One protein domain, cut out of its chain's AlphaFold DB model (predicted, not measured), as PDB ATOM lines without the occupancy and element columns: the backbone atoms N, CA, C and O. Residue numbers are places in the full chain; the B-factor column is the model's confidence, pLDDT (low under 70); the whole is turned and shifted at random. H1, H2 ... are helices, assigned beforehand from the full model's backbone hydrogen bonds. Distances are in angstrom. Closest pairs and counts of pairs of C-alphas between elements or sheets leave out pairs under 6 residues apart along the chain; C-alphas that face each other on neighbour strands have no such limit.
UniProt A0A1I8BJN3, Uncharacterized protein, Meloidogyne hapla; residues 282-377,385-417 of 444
ATOM      1  N   TYR A 282      32.997 -10.541   8.978       86.50
ATOM      2  CA  TYR A 282      32.900 -12.007   9.082       86.50
ATOM      3  C   TYR A 282      32.866 -12.506  10.533       86.50
ATOM      4  O   TYR A 282      32.041 -13.354  10.881       86.50
ATOM      5  N   ALA A 283      33.734 -11.964  11.392       87.00
ATOM      6  CA  ALA A 283      33.801 -12.381  12.788       87.00
ATOM      7  C   ALA A 283      32.520 -12.016  13.558       87.00
ATOM      8  O   ALA A 283      32.037 -12.823  14.348       87.00
ATOM      9  N   TYR A 284      31.914 -10.858  13.270       87.88
ATOM     10  CA  TYR A 284      30.610 -10.482  13.826       87.88
ATOM     11  C   TYR A 284      29.486 -11.395  13.323       87.88
ATOM     12  O   TYR A 284      28.631 -11.776  14.120       87.88
ATOM     13  N   LYS A 285      29.503 -11.797  12.040       86.38
ATOM     14  CA  LYS A 285      28.563 -12.795  11.498       86.38
ATOM     15  C   LYS A 285      28.676 -14.116  12.262       86.38
ATOM     16  O   LYS A 285      27.696 -14.556  12.847       86.38
ATOM     17  N   THR A 286      29.878 -14.694  12.308       85.25
ATOM     18  CA  THR A 286      30.171 -15.973  12.986       85.25
ATOM     19  C   THR A 286      29.766 -15.922  14.463       85.25
ATOM     20  O   THR A 286      29.060 -16.801  14.948       85.25
ATOM     21  N   TYR A 287      30.146 -14.856  15.178       85.50
ATOM     22  CA  TYR A 287      29.805 -14.664  16.590       85.50
ATOM     23  C   TYR A 287      28.287 -14.618  16.822       85.50
ATOM     24  O   TYR A 287      27.773 -15.330  17.683       85.50
ATOM     25  N   LEU A 288      27.551 -13.828  16.030       87.00
ATOM     26  CA  LEU A 288      26.095 -13.727  16.150       87.00
ATOM     27  C   LEU A 288      25.383 -15.015  15.715       87.00
ATOM     28  O   LEU A 288      24.408 -15.401  16.352       87.00
ATOM     29  N   SER A 289      25.874 -15.720  14.693       84.44
ATOM     30  CA  SER A 289      25.344 -17.028  14.295       84.44
ATOM     31  C   SER A 289      25.564 -18.083  15.381       84.44
ATOM     32  O   SER A 289      24.612 -18.769  15.751       84.44
ATOM     33  N   HIS A 290      26.762 -18.175  15.969       86.00
ATOM     34  CA  HIS A 290      27.024 -19.051  17.117       86.00
ATOM     35  C   HIS A 290      26.136 -18.710  18.325       86.00
ATOM     36  O   HIS A 290      25.621 -19.616  18.978       86.00
ATOM     37  N   GLU A 291      25.905 -17.424  18.609       84.94
ATOM     38  CA  GLU A 291      25.121 -17.016  19.776       84.94
ATOM     39  C   GLU A 291      23.599 -17.138  19.576       84.94
ATOM     40  O   GLU A 291      22.890 -17.493  20.516       84.94
ATOM     41  N   LEU A 292      23.078 -16.895  18.370       85.94
ATOM     42  CA  LEU A 292      21.631 -16.849  18.113       85.94
ATOM     43  C   LEU A 292      21.071 -18.123  17.464       85.94
ATOM     44  O   LEU A 292      19.922 -18.472  17.720       85.94
ATOM     45  N   SER A 293      21.847 -18.823  16.629       85.62
ATOM     46  CA  SER A 293      21.347 -19.958  15.833       85.62
ATOM     47  C   SER A 293      21.599 -21.332  16.465       85.62
ATOM     48  O   SER A 293      20.911 -22.292  16.119       85.62
ATOM     49  N   TYR A 294      22.563 -21.455  17.382       85.56
ATOM     50  CA  TYR A 294      22.943 -22.740  17.980       85.56
ATOM     51  C   TYR A 294      22.313 -22.964  19.359       85.56
ATOM     52  O   TYR A 294      22.281 -22.082  20.220       85.56
ATOM     53  N   SER A 295      21.848 -24.193  19.596       88.88
ATOM     54  CA  SER A 295      21.275 -24.597  20.883       88.88
ATOM     55  C   SER A 295      22.336 -24.659  21.991       88.88
ATOM     56  O   SER A 295      23.524 -24.868  21.733       88.88
ATOM     57  N   ALA A 296      21.904 -24.555  23.251       85.56
ATOM     58  CA  ALA A 296      22.800 -24.634  24.409       85.56
ATOM     59  C   ALA A 296      23.646 -25.927  24.447       85.56
ATOM     60  O   ALA A 296      24.785 -25.891  24.898       85.56
ATOM     61  N   GLY A 297      23.121 -27.046  23.928       87.44
ATOM     62  CA  GLY A 297      23.860 -28.310  23.822       87.44
ATOM     63  C   GLY A 297      24.915 -28.330  22.708       87.44
ATOM     64  O   GLY A 297      25.915 -29.025  22.835       87.44
ATOM     65  N   ALA A 298      24.741 -27.549  21.637       86.69
ATOM     66  CA  ALA A 298      25.785 -27.358  20.628       86.69
ATOM     67  C   ALA A 298      26.900 -26.430  21.144       86.69
ATOM     68  O   ALA A 298      28.084 -26.731  20.982       86.69
ATOM     69  N   LYS A 299      26.503 -25.357  21.844       86.69
ATOM     70  CA  LYS A 299      27.367 -24.372  22.520       86.69
ATOM     71  C   LYS A 299      28.273 -24.941  23.615       86.69
ATOM     72  O   LYS A 299      29.259 -24.296  23.953       86.69
ATOM     73  N   SER A 300      27.944 -26.108  24.170       84.38
ATOM     74  CA  SER A 300      28.776 -26.837  25.138       84.38
ATOM     75  C   SER A 300      29.470 -28.075  24.556       84.38
ATOM     76  O   SER A 300      30.173 -28.776  25.286       84.38
ATOM     77  N   SER A 301      29.271 -28.362  23.264       87.12
ATOM     78  CA  SER A 301      29.744 -29.567  22.576       87.12
ATOM     79  C   SER A 301      30.666 -29.194  21.407       87.12
ATOM     80  O   SER A 301      31.767 -28.700  21.634       87.12
ATOM     81  N   HIS A 302      30.255 -29.411  20.154       86.81
ATOM     82  CA  HIS A 302      31.123 -29.252  18.982       86.81
ATOM     83  C   HIS A 302      31.632 -27.820  18.751       86.81
ATOM     84  O   HIS A 302      32.682 -27.657  18.134       86.81
ATOM     85  N   LEU A 303      30.949 -26.784  19.259       88.12
ATOM     86  CA  LEU A 303      31.452 -25.408  19.167       88.12
ATOM     87  C   LEU A 303      32.719 -25.182  20.019       88.12
ATOM     88  O   LEU A 303      33.537 -24.332  19.667       88.12
ATOM     89  N   ASN A 304      32.970 -26.010  21.042       88.44
ATOM     90  CA  ASN A 304      34.224 -25.987  21.804       88.44
ATOM     91  C   ASN A 304      35.442 -26.264  20.896       88.44
ATOM     92  O   ASN A 304      36.507 -25.686  21.098       88.44
ATOM     93  N   SER A 305      35.284 -27.097  19.856       87.88
ATOM     94  CA  SER A 305      36.332 -27.398  18.863       87.88
ATOM     95  C   SER A 305      36.716 -26.184  18.006       87.88
ATOM     96  O   SER A 305      37.838 -26.106  17.505       87.88
ATOM     97  N   ALA A 306      35.806 -25.216  17.879       87.12
ATOM     98  CA  ALA A 306      36.035 -23.920  17.247       87.12
ATOM     99  C   ALA A 306      36.560 -22.856  18.237       87.12
ATOM    100  O   ALA A 306      36.659 -21.685  17.881       87.12
ATOM    101  N   GLY A 307      36.869 -23.235  19.485       86.81
ATOM    102  CA  GLY A 307      37.339 -22.329  20.539       86.81
ATOM    103  C   GLY A 307      36.240 -21.499  21.213       86.81
ATOM    104  O   GLY A 307      36.548 -20.638  22.040       86.81
ATOM    105  N   TYR A 308      34.968 -21.742  20.890       88.69
ATOM    106  CA  TYR A 308      33.838 -21.079  21.535       88.69
ATOM    107  C   TYR A 308      33.580 -21.690  22.920       88.69
ATOM    108  O   TYR A 308      33.537 -22.905  23.077       88.69
ATOM    109  N   TYR A 309      33.363 -20.835  23.920       87.50
ATOM    110  CA  TYR A 309      32.930 -21.228  25.261       87.50
ATOM    111  C   TYR A 309      31.834 -20.260  25.701       87.50
ATOM    112  O   TYR A 309      32.078 -19.056  25.749       87.50
ATOM    113  N   TYR A 310      30.645 -20.778  26.012       85.38
ATOM    114  CA  TYR A 310      29.480 -19.969  26.374       85.38
ATOM    115  C   TYR A 310      29.714 -19.185  27.675       85.38
ATOM    116  O   TYR A 310      29.929 -19.783  28.732       85.38
ATOM    117  N   ASP A 311      29.672 -17.855  27.623       83.19
ATOM    118  CA  ASP A 311      29.776 -17.004  28.813       83.19
ATOM    119  C   ASP A 311      28.411 -16.859  29.502       83.19
ATOM    120  O   ASP A 311      27.429 -16.425  28.905       83.19
ATOM    121  N   THR A 312      28.340 -17.189  30.793       77.62
ATOM    122  CA  THR A 312      27.096 -17.137  31.585       77.62
ATOM    123  C   THR A 312      26.811 -15.764  32.205       77.62
ATOM    124  O   THR A 312      25.907 -15.644  33.031       77.62
ATOM    125  N   GLY A 313      27.595 -14.738  31.872       74.44
ATOM    126  CA  GLY A 313      27.505 -13.395  32.447       74.44
ATOM    127  C   GLY A 313      27.969 -12.320  31.467       74.44
ATOM    128  O   GLY A 313      28.528 -12.618  30.417       74.44
ATOM    129  N   THR A 314      27.751 -11.050  31.810       70.81
ATOM    130  CA  THR A 314      27.987  -9.907  30.904       70.81
ATOM    131  C   THR A 314      29.463  -9.610  30.617       70.81
ATOM    132  O   THR A 314      29.758  -8.875  29.680       70.81
ATOM    133  N   ASN A 315      30.391 -10.157  31.409       74.50
ATOM    134  CA  ASN A 315      31.815  -9.830  31.348       74.50
ATOM    135  C   ASN A 315      32.630 -11.029  30.834       74.50
ATOM    136  O   ASN A 315      32.983 -11.909  31.613       74.50
ATOM    137  N   GLN A 316      33.030 -11.010  29.559       73.88
ATOM    138  CA  GLN A 316      33.860 -12.054  28.913       73.88
ATOM    139  C   GLN A 316      35.255 -12.267  29.552       73.88
ATOM    140  O   GLN A 316      35.973 -13.200  29.184       73.88
ATOM    141  N   GLN A 317      35.644 -11.396  30.491       77.56
ATOM    142  CA  GLN A 317      36.894 -11.420  31.261       77.56
ATOM    143  C   GLN A 317      36.787 -12.200  32.588       77.56
ATOM    144  O   GLN A 317      37.771 -12.300  33.319       77.56
ATOM    145  N   VAL A 318      35.600 -12.708  32.948       75.62
ATOM    146  CA  VAL A 318      35.326 -13.318  34.260       75.62
ATOM    147  C   VAL A 318      34.504 -14.597  34.091       75.62
ATOM    148  O   VAL A 318      33.551 -14.633  33.320       75.62
ATOM    149  N   GLY A 319      34.837 -15.640  34.856       82.12
ATOM    150  CA  GLY A 319      34.087 -16.900  34.899       82.12
ATOM    151  C   GLY A 319      34.836 -18.096  34.307       82.12
ATOM    152  O   GLY A 319      35.977 -17.991  33.854       82.12
ATOM    153  N   SER A 320      34.187 -19.262  34.330       85.06
ATOM    154  CA  SER A 320      34.754 -20.536  33.866       85.06
ATOM    155  C   SER A 320      35.173 -20.489  32.395       85.06
ATOM    156  O   SER A 320      36.274 -20.918  32.066       85.06
ATOM    157  N   SER A 321      34.343 -19.916  31.524       85.44
ATOM    158  CA  SER A 321      34.596 -19.824  30.080       85.44
ATOM    159  C   SER A 321      35.807 -18.948  29.736       85.44
ATOM    160  O   SER A 321      36.600 -19.324  28.872       85.44
ATOM    161  N   PHE A 322      36.048 -17.855  30.473       84.69
ATOM    162  CA  PHE A 322      37.298 -17.093  30.364       84.69
ATOM    163  C   PHE A 322      38.518 -17.929  30.778       84.69
ATOM    164  O   PHE A 322      39.508 -17.974  30.049       84.69
ATOM    165  N   THR A 323      38.443 -18.643  31.906       87.81
ATOM    166  CA  THR A 323      39.524 -19.527  32.374       87.81
ATOM    167  C   THR A 323      39.817 -20.657  31.381       87.81
ATOM    168  O   THR A 323      40.983 -20.951  31.124       87.81
ATOM    169  N   SER A 324      38.785 -21.239  30.760       87.81
ATOM    170  CA  SER A 324      38.924 -22.248  29.702       87.81
ATOM    171  C   SER A 324      39.584 -21.683  28.444       87.81
ATOM    172  O   SER A 324      40.539 -22.273  27.951       87.81
ATOM    173  N   ARG A 325      39.163 -20.504  27.960       86.31
ATOM    174  CA  ARG A 325      39.839 -19.824  26.837       86.31
ATOM    175  C   ARG A 325      41.299 -19.497  27.164       86.31
ATOM    176  O   ARG A 325      42.173 -19.698  26.329       86.31
ATOM    177  N   LYS A 326      41.582 -19.044  28.390       86.19
ATOM    178  CA  LYS A 326      42.940 -18.725  28.852       86.19
ATOM    179  C   LYS A 326      43.838 -19.965  28.930       86.19
ATOM    180  O   LYS A 326      45.001 -19.877  28.549       86.19
ATOM    181  N   SER A 327      43.319 -21.116  29.371       88.19
ATOM    182  CA  SER A 327      44.114 -22.350  29.469       88.19
ATOM    183  C   SER A 327      44.593 -22.861  28.104       88.19
ATOM    184  O   SER A 327      45.664 -23.466  28.025       88.19
ATOM    185  N   LEU A 328      43.872 -22.543  27.018       84.88
ATOM    186  CA  LEU A 328      44.282 -22.881  25.654       84.88
ATOM    187  C   LEU A 328      45.581 -22.200  25.202       84.88
ATOM    188  O   LEU A 328      46.263 -22.777  24.358       84.88
ATOM    189  N   PHE A 329      45.938 -21.050  25.780       85.38
ATOM    190  CA  PHE A 329      47.114 -20.243  25.413       85.38
ATOM    191  C   PHE A 329      48.097 -20.028  26.581       85.38
ATOM    192  O   PHE A 329      49.006 -19.200  26.506       85.38
ATOM    193  N   THR A 330      47.934 -20.766  27.685       84.62
ATOM    194  CA  THR A 330      48.873 -20.734  28.816       84.62
ATOM    195  C   THR A 330      50.291 -21.087  28.350       84.62
ATOM    196  O   THR A 330      50.470 -21.953  27.495       84.62
ATOM    197  N   GLN A 331      51.296 -20.395  28.907       83.12
ATOM    198  CA  GLN A 331      52.715 -20.495  28.514       83.12
ATOM    199  C   GLN A 331      52.973 -20.188  27.021       83.12
ATOM    200  O   GLN A 331      53.932 -20.686  26.443       83.12
ATOM    201  N   SER A 332      52.122 -19.361  26.397       80.38
ATOM    202  CA  SER A 332      52.201 -18.990  24.973       80.38
ATOM    203  C   SER A 332      52.137 -20.183  24.010       80.38
ATOM    204  O   SER A 332      52.638 -20.109  22.888       80.38
ATOM    205  N   ARG A 333      51.520 -21.297  24.431       86.31
ATOM    206  CA  ARG A 333      51.361 -22.482  23.579       86.31
ATOM    207  C   ARG A 333      50.459 -22.185  22.375       86.31
ATOM    208  O   ARG A 333      49.490 -21.433  22.479       86.31
ATOM    209  N   THR A 334      50.724 -22.855  21.259       88.38
ATOM    210  CA  THR A 334      49.823 -22.857  20.103       88.38
ATOM    211  C   THR A 334      48.560 -23.664  20.413       88.38
ATOM    212  O   THR A 334      48.620 -24.792  20.904       88.38
ATOM    213  N   ALA A 335      47.395 -23.091  20.112       87.06
ATOM    214  CA  ALA A 335      46.120 -23.801  20.127       87.06
ATOM    215  C   ALA A 335      45.733 -24.214  18.698       87.06
ATOM    216  O   ALA A 335      46.046 -23.513  17.737       87.06
ATOM    217  N   GLN A 336      45.040 -25.346  18.560       89.81
ATOM    218  CA  GLN A 336      44.459 -25.794  17.292       89.81
ATOM    219  C   GLN A 336      42.937 -25.693  17.375       89.81
ATOM    220  O   GLN A 336      42.349 -26.049  18.395       89.81
ATOM    221  N   PHE A 337      42.314 -25.239  16.290       89.50
ATOM    222  CA  PHE A 337      40.868 -25.060  16.182       89.50
ATOM    223  C   PHE A 337      40.362 -25.669  14.879       89.50
ATOM    224  O   PHE A 337      41.044 -25.612  13.855       89.50
ATOM    225  N   VAL A 338      39.153 -26.223  14.913       88.69
ATOM    226  CA  VAL A 338      38.442 -26.717  13.730       88.69
ATOM    227  C   VAL A 338      37.028 -26.154  13.760       88.69
ATOM    228  O   VAL A 338      36.247 -26.444  14.665       88.69
ATOM    229  N   SER A 339      36.704 -25.342  12.759       86.31
ATOM    230  CA  SER A 339      35.402 -24.706  12.579       86.31
ATOM    231  C   SER A 339      34.915 -24.866  11.139       86.31
ATOM    232  O   SER A 339      35.670 -25.238  10.237       86.31
ATOM    233  N   LYS A 340      33.629 -24.584  10.918       86.31
ATOM    234  CA  LYS A 340      33.075 -24.404   9.576       86.31
ATOM    235  C   LYS A 340      33.327 -22.963   9.111       86.31
ATOM    236  O   LYS A 340      33.371 -22.049   9.930       86.31
ATOM    237  N   LEU A 341      33.459 -22.758   7.801       85.12
ATOM    238  CA  LEU A 341      33.413 -21.425   7.199       85.12
ATOM    239  C   LEU A 341      31.953 -20.980   7.004       85.12
ATOM    240  O   LEU A 341      31.207 -21.615   6.258       85.12
ATOM    241  N   ASP A 342      31.568 -19.857   7.607       83.12
ATOM    242  CA  ASP A 342      30.220 -19.268   7.561       83.12
ATOM    243  C   ASP A 342      29.967 -18.424   6.296       83.12
ATOM    244  O   ASP A 342      29.288 -17.392   6.322       83.12
ATOM    245  N   ALA A 343      30.499 -18.851   5.149       82.69
ATOM    246  CA  ALA A 343      30.070 -18.323   3.858       82.69
ATOM    247  C   ALA A 343      28.790 -19.046   3.411       82.69
ATOM    248  O   ALA A 343      28.670 -20.265   3.541       82.69
ATOM    249  N   ASP A 344      27.831 -18.310   2.848       82.62
ATOM    250  CA  ASP A 344      26.492 -18.855   2.562       82.62
ATOM    251  C   ASP A 344      26.522 -20.023   1.554       82.62
ATOM    252  O   ASP A 344      25.713 -20.947   1.635       82.62
ATOM    253  N   ILE A 345      27.515 -20.029   0.657       82.25
ATOM    254  CA  ILE A 345      27.780 -21.109  -0.307       82.25
ATOM    255  C   ILE A 345      28.161 -22.445   0.361       82.25
ATOM    256  O   ILE A 345      27.908 -23.501  -0.212       82.25
ATOM    257  N   PHE A 346      28.695 -22.430   1.586       82.44
ATOM    258  CA  PHE A 346      28.992 -23.641   2.364       82.44
ATOM    259  C   PHE A 346      27.822 -24.070   3.268       82.44
ATOM    260  O   PHE A 346      27.882 -25.124   3.904       82.44
ATOM    261  N   ASN A 347      26.749 -23.275   3.336       80.00
ATOM    262  CA  ASN A 347      25.531 -23.564   4.101       80.00
ATOM    263  C   ASN A 347      24.386 -24.140   3.246       80.00
ATOM    264  O   ASN A 347      23.344 -24.499   3.792       80.00
ATOM    265  N   GLN A 348      24.577 -24.285   1.932       82.56
ATOM    266  CA  GLN A 348      23.641 -24.993   1.053       82.56
ATOM    267  C   GLN A 348      23.821 -26.531   1.116       82.56
ATOM    268  O   GLN A 348      24.916 -27.001   1.421       82.56
ATOM    269  N   PRO A 349      22.772 -27.336   0.838       82.44
ATOM    270  CA  PRO A 349      22.808 -28.792   1.026       82.44
ATOM    271  C   PRO A 349      23.404 -29.586  -0.150       82.44
ATOM    272  O   PRO A 349      23.559 -30.801  -0.033       82.44
ATOM    273  N   LEU A 350      23.697 -28.947  -1.288       84.56
ATOM    274  CA  LEU A 350      24.232 -29.614  -2.479       84.56
ATOM    275  C   LEU A 350      25.757 -29.475  -2.547       84.56
ATOM    276  O   LEU A 350      26.314 -28.436  -2.195       84.56
ATOM    277  N   TYR A 351      26.430 -30.505  -3.058       84.94
ATOM    278  CA  TYR A 351      27.859 -30.430  -3.362       84.94
ATOM    279  C   TYR A 351      28.112 -29.546  -4.593       84.94
ATOM    280  O   TYR A 351      27.284 -29.452  -5.508       84.94
ATOM    281  N   LEU A 352      29.286 -28.914  -4.622       82.19
ATOM    282  CA  LEU A 352      29.796 -28.270  -5.827       82.19
ATOM    283  C   LEU A 352      30.147 -29.336  -6.875       82.19
ATOM    284  O   LEU A 352      30.600 -30.428  -6.533       82.19
ATOM    285  N   ILE A 353      29.902 -29.024  -8.145       84.31
ATOM    286  CA  ILE A 353      30.227 -29.894  -9.278       84.31
ATOM    287  C   ILE A 353      31.740 -29.877  -9.533       84.31
ATOM    288  O   ILE A 353      32.413 -28.870  -9.308       84.31
ATOM    289  N   ASN A 354      32.269 -31.010 -10.002       80.62
ATOM    290  CA  ASN A 354      33.678 -31.173 -10.362       80.62
ATOM    291  C   ASN A 354      34.130 -30.098 -11.368       80.62
ATOM    292  O   ASN A 354      33.353 -29.675 -12.219       80.62
ATOM    293  N   HIS A 355      35.402 -29.700 -11.297       77.56
ATOM    294  CA  HIS A 355      36.001 -28.656 -12.147       77.56
ATOM    295  C   HIS A 355      35.386 -27.249 -11.984       77.56
ATOM    296  O   HIS A 355      35.620 -26.371 -12.809       77.56
ATOM    297  N   CYS A 356      34.643 -26.999 -10.900       78.31
ATOM    298  CA  CYS A 356      34.339 -25.644 -10.449       78.31
ATOM    299  C   CYS A 356      35.515 -25.101  -9.622       78.31
ATOM    300  O   CYS A 356      35.790 -25.600  -8.529       78.31
ATOM    301  N   GLU A 357      36.204 -24.089 -10.144       79.44
ATOM    302  CA  GLU A 357      37.246 -23.354  -9.418       79.44
ATOM    303  C   GLU A 357      36.607 -22.418  -8.378       79.44
ATOM    304  O   GLU A 357      35.572 -21.796  -8.636       79.44
ATOM    305  N   VAL A 358      37.189 -22.358  -7.175       77.25
ATOM    306  CA  VAL A 358      36.666 -21.578  -6.041       77.25
ATOM    307  C   VAL A 358      37.818 -20.978  -5.241       77.25
ATOM    308  O   VAL A 358      38.417 -21.648  -4.398       77.25
ATOM    309  N   ASP A 359      38.077 -19.694  -5.462       83.56
ATOM    310  CA  ASP A 359      39.016 -18.923  -4.649       83.56
ATOM    311  C   ASP A 359      38.410 -18.590  -3.278       83.56
ATOM    312  O   ASP A 359      37.260 -18.149  -3.168       83.56
ATOM    313  N   ILE A 360      39.193 -18.790  -2.214       82.38
ATOM    314  CA  ILE A 360      38.796 -18.499  -0.831       82.38
ATOM    315  C   ILE A 360      39.884 -17.644  -0.177       82.38
ATOM    316  O   ILE A 360      40.872 -18.157   0.346       82.38
ATOM    317  N   GLU A 361      39.683 -16.330  -0.181       83.88
ATOM    318  CA  GLU A 361      40.521 -15.390   0.564       83.88
ATOM    319  C   GLU A 361      40.076 -15.337   2.037       83.88
ATOM    320  O   GLU A 361      38.895 -15.145   2.339       83.88
ATOM    321  N   ILE A 362      41.019 -15.514   2.970       83.38
ATOM    322  CA  ILE A 362      40.766 -15.459   4.417       83.38
ATOM    323  C   ILE A 362      41.670 -14.392   5.034       83.38
ATOM    324  O   ILE A 362      42.871 -14.596   5.198       83.38
ATOM    325  N   LEU A 363      41.073 -13.260   5.407       83.56
ATOM    326  CA  LEU A 363      41.769 -12.149   6.052       83.56
ATOM    327  C   LEU A 363      41.613 -12.231   7.584       83.56
ATOM    328  O   LEU A 363      40.478 -12.302   8.074       83.56
ATOM    329  N   PRO A 364      42.711 -12.222   8.368       83.94
ATOM    330  CA  PRO A 364      42.634 -12.159   9.823       83.94
ATOM    331  C   PRO A 364      42.141 -10.782  10.290       83.94
ATOM    332  O   PRO A 364      42.338  -9.764   9.628       83.94
ATOM    333  N   ASN A 365      41.506 -10.747  11.461       86.44
ATOM    334  CA  ASN A 365      41.087  -9.494  12.097       86.44
ATOM    335  C   ASN A 365      42.257  -8.881  12.889       86.44
ATOM    336  O   ASN A 365      43.218  -9.577  13.219       86.44
ATOM    337  N   ASP A 366      42.154  -7.594  13.234       85.88
ATOM    338  CA  ASP A 366      43.106  -6.925  14.132       85.88
ATOM    339  C   ASP A 366      43.299  -7.749  15.419       85.88
ATOM    340  O   ASP A 366      42.333  -8.171  16.058       85.88
ATOM    341  N   THR A 367      44.556  -7.940  15.825       85.81
ATOM    342  CA  THR A 367      44.941  -8.564  17.099       85.81
ATOM    343  C   THR A 367      44.124  -8.027  18.284       85.81
ATOM    344  O   THR A 367      43.714  -8.808  19.140       85.81
ATOM    345  N   ARG A 368      43.828  -6.719  18.319       82.94
ATOM    346  CA  ARG A 368      43.042  -6.063  19.385       82.94
ATOM    347  C   ARG A 368      41.567  -6.474  19.425       82.94
ATOM    348  O   ARG A 368      40.913  -6.262  20.439       82.94
ATOM    349  N   PHE A 369      41.039  -7.019  18.331       84.31
ATOM    350  CA  PHE A 369      39.701  -7.611  18.270       84.31
ATOM    351  C   PHE A 369      39.729  -9.099  18.664       84.31
ATOM    352  O   PHE A 369      38.794  -9.585  19.292       84.31
ATOM    353  N   VAL A 370      40.801  -9.821  18.313       82.88
ATOM    354  CA  VAL A 370      40.928 -11.268  18.564       82.88
ATOM    355  C   VAL A 370      41.341 -11.586  20.010       82.88
ATOM    356  O   VAL A 370      40.902 -12.596  20.558       82.88
ATOM    357  N   LEU A 371      42.177 -10.753  20.642       82.38
ATOM    358  CA  LEU A 371      42.769 -11.033  21.956       82.38
ATOM    359  C   LEU A 371      42.264 -10.105  23.067       82.38
ATOM    360  O   LEU A 371      42.420  -8.887  23.015       82.38
ATOM    361  N   ILE A 372      41.788 -10.715  24.155       79.44
ATOM    362  CA  ILE A 372      41.587 -10.043  25.444       79.44
ATOM    363  C   ILE A 372      42.914 -10.077  26.216       79.44
ATOM    364  O   ILE A 372      43.218 -11.047  26.913       79.44
ATOM    365  N   ALA A 373      43.713  -9.019  26.084       72.56
ATOM    366  CA  ALA A 373      44.924  -8.840  26.883       72.56
ATOM    367  C   ALA A 373      44.587  -8.450  28.343       72.56
ATOM    368  O   ALA A 373      43.628  -7.703  28.568       72.56
ATOM    369  N   PRO A 374      45.365  -8.901  29.347       70.19
ATOM    370  CA  PRO A 374      45.289  -8.341  30.695       70.19
ATOM    371  C   PRO A 374      45.737  -6.865  30.692       70.19
ATOM    372  O   PRO A 374      46.606  -6.498  29.897       70.19
ATOM    373  N   PRO A 375      45.201  -6.012  31.587       66.25
ATOM    374  CA  PRO A 375      45.715  -4.655  31.759       66.25
ATOM    375  C   PRO A 375      47.177  -4.694  32.229       66.25
ATOM    376  O   PRO A 375      47.546  -5.545  33.041       66.25
ATOM    377  N   THR A 376      48.000  -3.768  31.729       64.50
ATOM    378  CA  THR A 376      49.433  -3.689  32.055       64.50
ATOM    379  C   THR A 376      49.640  -3.639  33.576       64.50
ATOM    380  O   THR A 376      49.070  -2.757  34.225       64.50
ATOM    381  N   PRO A 377      50.449  -4.538  34.172       64.19
ATOM    382  CA  PRO A 377      50.735  -4.486  35.601       64.19
ATOM    383  C   PRO A 377      51.399  -3.152  35.979       64.19
ATOM    384  O   PRO A 377      52.342  -2.749  35.297       64.19
ATOM    385  N   ASN A 385      52.548  -6.103  24.771       72.44
ATOM    386  CA  ASN A 385      51.731  -6.208  23.569       72.44
ATOM    387  C   ASN A 385      51.666  -7.674  23.116       72.44
ATOM    388  O   ASN A 385      52.641  -8.213  22.597       72.44
ATOM    389  N   TYR A 386      50.515  -8.313  23.307       79.31
ATOM    390  CA  TYR A 386      50.242  -9.649  22.773       79.31
ATOM    391  C   TYR A 386      49.910  -9.555  21.279       79.31
ATOM    392  O   TYR A 386      49.202  -8.633  20.877       79.31
ATOM    393  N   HIS A 387      50.387 -10.507  20.473       84.06
ATOM    394  CA  HIS A 387      50.091 -10.608  19.040       84.06
ATOM    395  C   HIS A 387      49.324 -11.899  18.725       84.06
ATOM    396  O   HIS A 387      49.498 -12.908  19.409       84.06
ATOM    397  N   PHE A 388      48.466 -11.860  17.703       85.31
ATOM    398  CA  PHE A 388      47.774 -13.028  17.163       85.31
ATOM    399  C   PHE A 388      48.368 -13.399  15.800       85.31
ATOM    400  O   PHE A 388      48.285 -12.611  14.859       85.31
ATOM    401  N   GLU A 389      48.916 -14.608  15.702       86.06
ATOM    402  CA  GLU A 389      49.577 -15.146  14.511       86.06
ATOM    403  C   GLU A 389      48.951 -16.491  14.104       86.06
ATOM    404  O   GLU A 389      48.631 -17.329  14.952       86.06
ATOM    405  N   VAL A 390      48.781 -16.717  12.797       87.12
ATOM    406  CA  VAL A 390      48.226 -17.963  12.242       87.12
ATOM    407  C   VAL A 390      49.366 -18.847  11.733       87.12
ATOM    408  O   VAL A 390      49.745 -18.783  10.568       87.12
ATOM    409  N   VAL A 391      49.896 -19.697  12.616       89.44
ATOM    410  CA  VAL A 391      51.060 -20.569  12.339       89.44
ATOM    411  C   VAL A 391      50.810 -21.565  11.195       89.44
ATOM    412  O   VAL A 391      51.722 -21.915  10.451       89.44
ATOM    413  N   SER A 392      49.580 -22.065  11.049       89.19
ATOM    414  CA  SER A 392      49.196 -22.975   9.964       89.19
ATOM    415  C   SER A 392      47.682 -22.962   9.759       89.19
ATOM    416  O   SER A 392      46.923 -22.917  10.727       89.19
ATOM    417  N   CYS A 393      47.239 -23.050   8.505       86.44
ATOM    418  CA  CYS A 393      45.838 -23.238   8.137       86.44
ATOM    419  C   CYS A 393      45.697 -24.490   7.257       86.44
ATOM    420  O   CYS A 393      46.574 -24.780   6.443       86.44
ATOM    421  N   LYS A 394      44.601 -25.240   7.421       88.88
ATOM    422  CA  LYS A 394      44.265 -26.419   6.609       88.88
ATOM    423  C   LYS A 394      42.767 -26.427   6.324       88.88
ATOM    424  O   LYS A 394      41.969 -26.430   7.257       88.88
ATOM    425  N   LEU A 395      42.394 -26.459   5.046       86.25
ATOM    426  CA  LEU A 395      41.003 -26.572   4.617       86.25
ATOM    427  C   LEU A 395      40.643 -28.048   4.396       86.25
ATOM    428  O   LEU A 395      41.228 -28.713   3.544       86.25
ATOM    429  N   TYR A 396      39.664 -28.553   5.146       88.50
ATOM    430  CA  TYR A 396      39.135 -29.905   4.967       88.50
ATOM    431  C   TYR A 396      37.904 -29.869   4.055       88.50
ATOM    432  O   TYR A 396      36.873 -29.306   4.418       88.50
ATOM    433  N   VAL A 397      38.006 -30.484   2.874       84.50
ATOM    434  CA  VAL A 397      36.923 -30.547   1.878       84.50
ATOM    435  C   VAL A 397      36.402 -31.978   1.768       84.50
ATOM    436  O   VAL A 397      37.173 -32.919   1.587       84.50
ATOM    437  N   LYS A 398      35.079 -32.156   1.844       85.00
ATOM    438  CA  LYS A 398      34.442 -33.463   1.646       85.00
ATOM    439  C   LYS A 398      34.226 -33.730   0.153       85.00
ATOM    440  O   LYS A 398      33.265 -33.226  -0.426       85.00
ATOM    441  N   LYS A 399      35.081 -34.564  -0.444       85.94
ATOM    442  CA  LYS A 399      34.829 -35.185  -1.756       85.94
ATOM    443  C   LYS A 399      33.751 -36.273  -1.620       85.94
ATOM    444  O   LYS A 399      33.647 -36.924  -0.580       85.94
ATOM    445  N   VAL A 400      32.969 -36.479  -2.676       85.88
ATOM    446  CA  VAL A 400      32.094 -37.645  -2.867       85.88
ATOM    447  C   VAL A 400      32.406 -38.218  -4.243       85.88
ATOM    448  O   VAL A 400      32.624 -37.459  -5.186       85.88
ATOM    449  N   GLU A 401      32.455 -39.539  -4.355       88.38
ATOM    450  CA  GLU A 401      32.660 -40.227  -5.631       88.38
ATOM    451  C   GLU A 401      31.309 -40.735  -6.141       88.38
ATOM    452  O   GLU A 401      30.458 -41.168  -5.361       88.38
ATOM    453  N   LEU A 402      31.070 -40.576  -7.442       85.50
ATOM    454  CA  LEU A 402      29.786 -40.838  -8.086       85.50
ATOM    455  C   LEU A 402      29.897 -42.089  -8.954       85.50
ATOM    456  O   LEU A 402      30.930 -42.311  -9.576       85.50
ATOM    457  N   MET A 403      28.819 -42.870  -9.043       92.06
ATOM    458  CA  MET A 403      28.737 -43.972 -10.007       92.06
ATOM    459  C   MET A 403      28.704 -43.423 -11.440       92.06
ATOM    460  O   MET A 403      27.979 -42.461 -11.706       92.06
ATOM    461  N   ASP A 404      29.412 -44.071 -12.366       91.19
ATOM    462  CA  ASP A 404      29.611 -43.593 -13.746       91.19
ATOM    463  C   ASP A 404      28.304 -43.251 -14.471       91.19
ATOM    464  O   ASP A 404      28.196 -42.210 -15.117       91.19
ATOM    465  N   GLY A 405      27.267 -44.079 -14.304       93.31
ATOM    466  CA  GLY A 405      25.944 -43.826 -14.881       93.31
ATOM    467  C   GLY A 405      25.330 -42.504 -14.410       93.31
ATOM    468  O   GLY A 405      24.800 -41.757 -15.228       93.31
ATOM    469  N   LEU A 406      25.463 -42.171 -13.119       88.12
ATOM    470  CA  LEU A 406      24.998 -40.900 -12.555       88.12
ATOM    471  C   LEU A 406      25.879 -39.726 -13.006       88.12
ATOM    472  O   LEU A 406      25.351 -38.651 -13.278       88.12
ATOM    473  N   ALA A 407      27.193 -39.928 -13.135       87.56
ATOM    474  CA  ALA A 407      28.099 -38.917 -13.677       87.56
ATOM    475  C   ALA A 407      27.734 -38.563 -15.132       87.56
ATOM    476  O   ALA A 407      27.521 -37.393 -15.438       87.56
ATOM    477  N   LEU A 408      27.536 -39.563 -16.000       90.00
ATOM    478  CA  LEU A 408      27.097 -39.380 -17.391       90.00
ATOM    479  C   LEU A 408      25.707 -38.735 -17.504       90.00
ATOM    480  O   LEU A 408      25.426 -38.033 -18.478       90.00
ATOM    481  N   ASP A 409      24.814 -38.999 -16.549       89.19
ATOM    482  CA  ASP A 409      23.493 -38.368 -16.455       89.19
ATOM    483  C   ASP A 409      23.571 -36.901 -16.008       89.19
ATOM    484  O   ASP A 409      22.745 -36.091 -16.427       89.19
ATOM    485  N   ILE A 410      24.544 -36.555 -15.162       87.00
ATOM    486  CA  ILE A 410      24.823 -35.176 -14.745       87.00
ATOM    487  C   ILE A 410      25.462 -34.400 -15.901       87.00
ATOM    488  O   ILE A 410      24.968 -33.320 -16.213       87.00
ATOM    489  N   THR A 411      26.465 -34.952 -16.595       88.44
ATOM    490  CA  THR A 411      27.112 -34.305 -17.753       88.44
ATOM    491  C   THR A 411      26.086 -33.912 -18.819       88.44
ATOM    492  O   THR A 411      25.924 -32.724 -19.085       88.44
ATOM    493  N   ARG A 412      25.262 -34.860 -19.296       90.06
ATOM    494  CA  ARG A 412      24.195 -34.586 -20.287       90.06
ATOM    495  C   ARG A 412      23.183 -33.523 -19.835       90.06
ATOM    496  O   ARG A 412      22.600 -32.818 -20.661       90.06
ATOM    497  N   LYS A 413      22.949 -33.386 -18.522       89.44
ATOM    498  CA  LYS A 413      22.084 -32.331 -17.963       89.44
ATOM    499  C   LYS A 413      22.788 -30.972 -17.947       89.44
ATOM    500  O   LYS A 413      22.118 -29.978 -18.215       89.44
ATOM    501  N   LEU A 414      24.096 -30.933 -17.686       87.75
ATOM    502  CA  LEU A 414      24.913 -29.716 -17.704       87.75
ATOM    503  C   LEU A 414      25.090 -29.156 -19.120       87.75
ATOM    504  O   LEU A 414      24.934 -27.949 -19.293       87.75
ATOM    505  N   ASP A 415      25.276 -30.024 -20.120       89.06
ATOM    506  CA  ASP A 415      25.304 -29.649 -21.545       89.06
ATOM    507  C   ASP A 415      24.020 -28.908 -21.967       89.06
ATOM    508  O   ASP A 415      24.038 -28.006 -22.801       89.06
ATOM    509  N   THR A 416      22.883 -29.279 -21.366       92.81
ATOM    510  CA  THR A 416      21.567 -28.697 -21.676       92.81
ATOM    511  C   THR A 416      21.231 -27.480 -20.805       92.81
ATOM    512  O   THR A 416      20.500 -26.586 -21.240       92.81
ATOM    513  N   LYS A 417      21.659 -27.461 -19.533       88.31
ATOM    514  CA  LYS A 417      21.274 -26.451 -18.531       88.31
ATOM    515  C   LYS A 417      22.407 -26.218 -17.519       88.31
ATOM    516  O   LYS A 417      22.784 -27.158 -16.822       88.31
TER     517      LYS A 417
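This is residues 282 to 377 and 385 to 417 of the 444 residues of an uncharacterized protein of Meloidogyne hapla (UniProt A0A1I8BJN3). With little regular structure, this is a long, loose rod largely of unnamed chain, H6 crosswise at one end and short helices H1 to H5 scattered away from it. The 129 printed residues include six named helices, H1 to H6 in chain order, holding 46 residues, and no named strand: all helix. The radius of gyration of the C-alphas is 20.0 A, the spans 68 by 31 by 22 A.

H6, residues 404 to 416, 18.7 A long, begins at C-alpha 404 (29.611, -43.593, -13.746). H1, residues 282 to 293, 15.6 A, begins at C-alpha 282 (32.900, -12.007, 9.082). H4 is residues 320 to 327, H2 296 to 299, H3 302 to 306, H5 367 to 370.

H4, H5 and H6 are apart from each other helix. H1 and H2 are close but not clearly touching, closest C-alphas His 290 and Lys 299, 7.6 A. H2 and H3 meet only through their link. Every O i to N i+4 pair is within hydrogen-bond range in H1 and H4, 8 of 9 in H6, 0 of 1 in H3, against 2 of 2 O i to N i+3.

The cut omits residues 378 to 384, its end C-alphas 12.2 A apart. Links H3 to H4 and H4 to H5 are long. Residues 375 to 377 have pLDDT under 70.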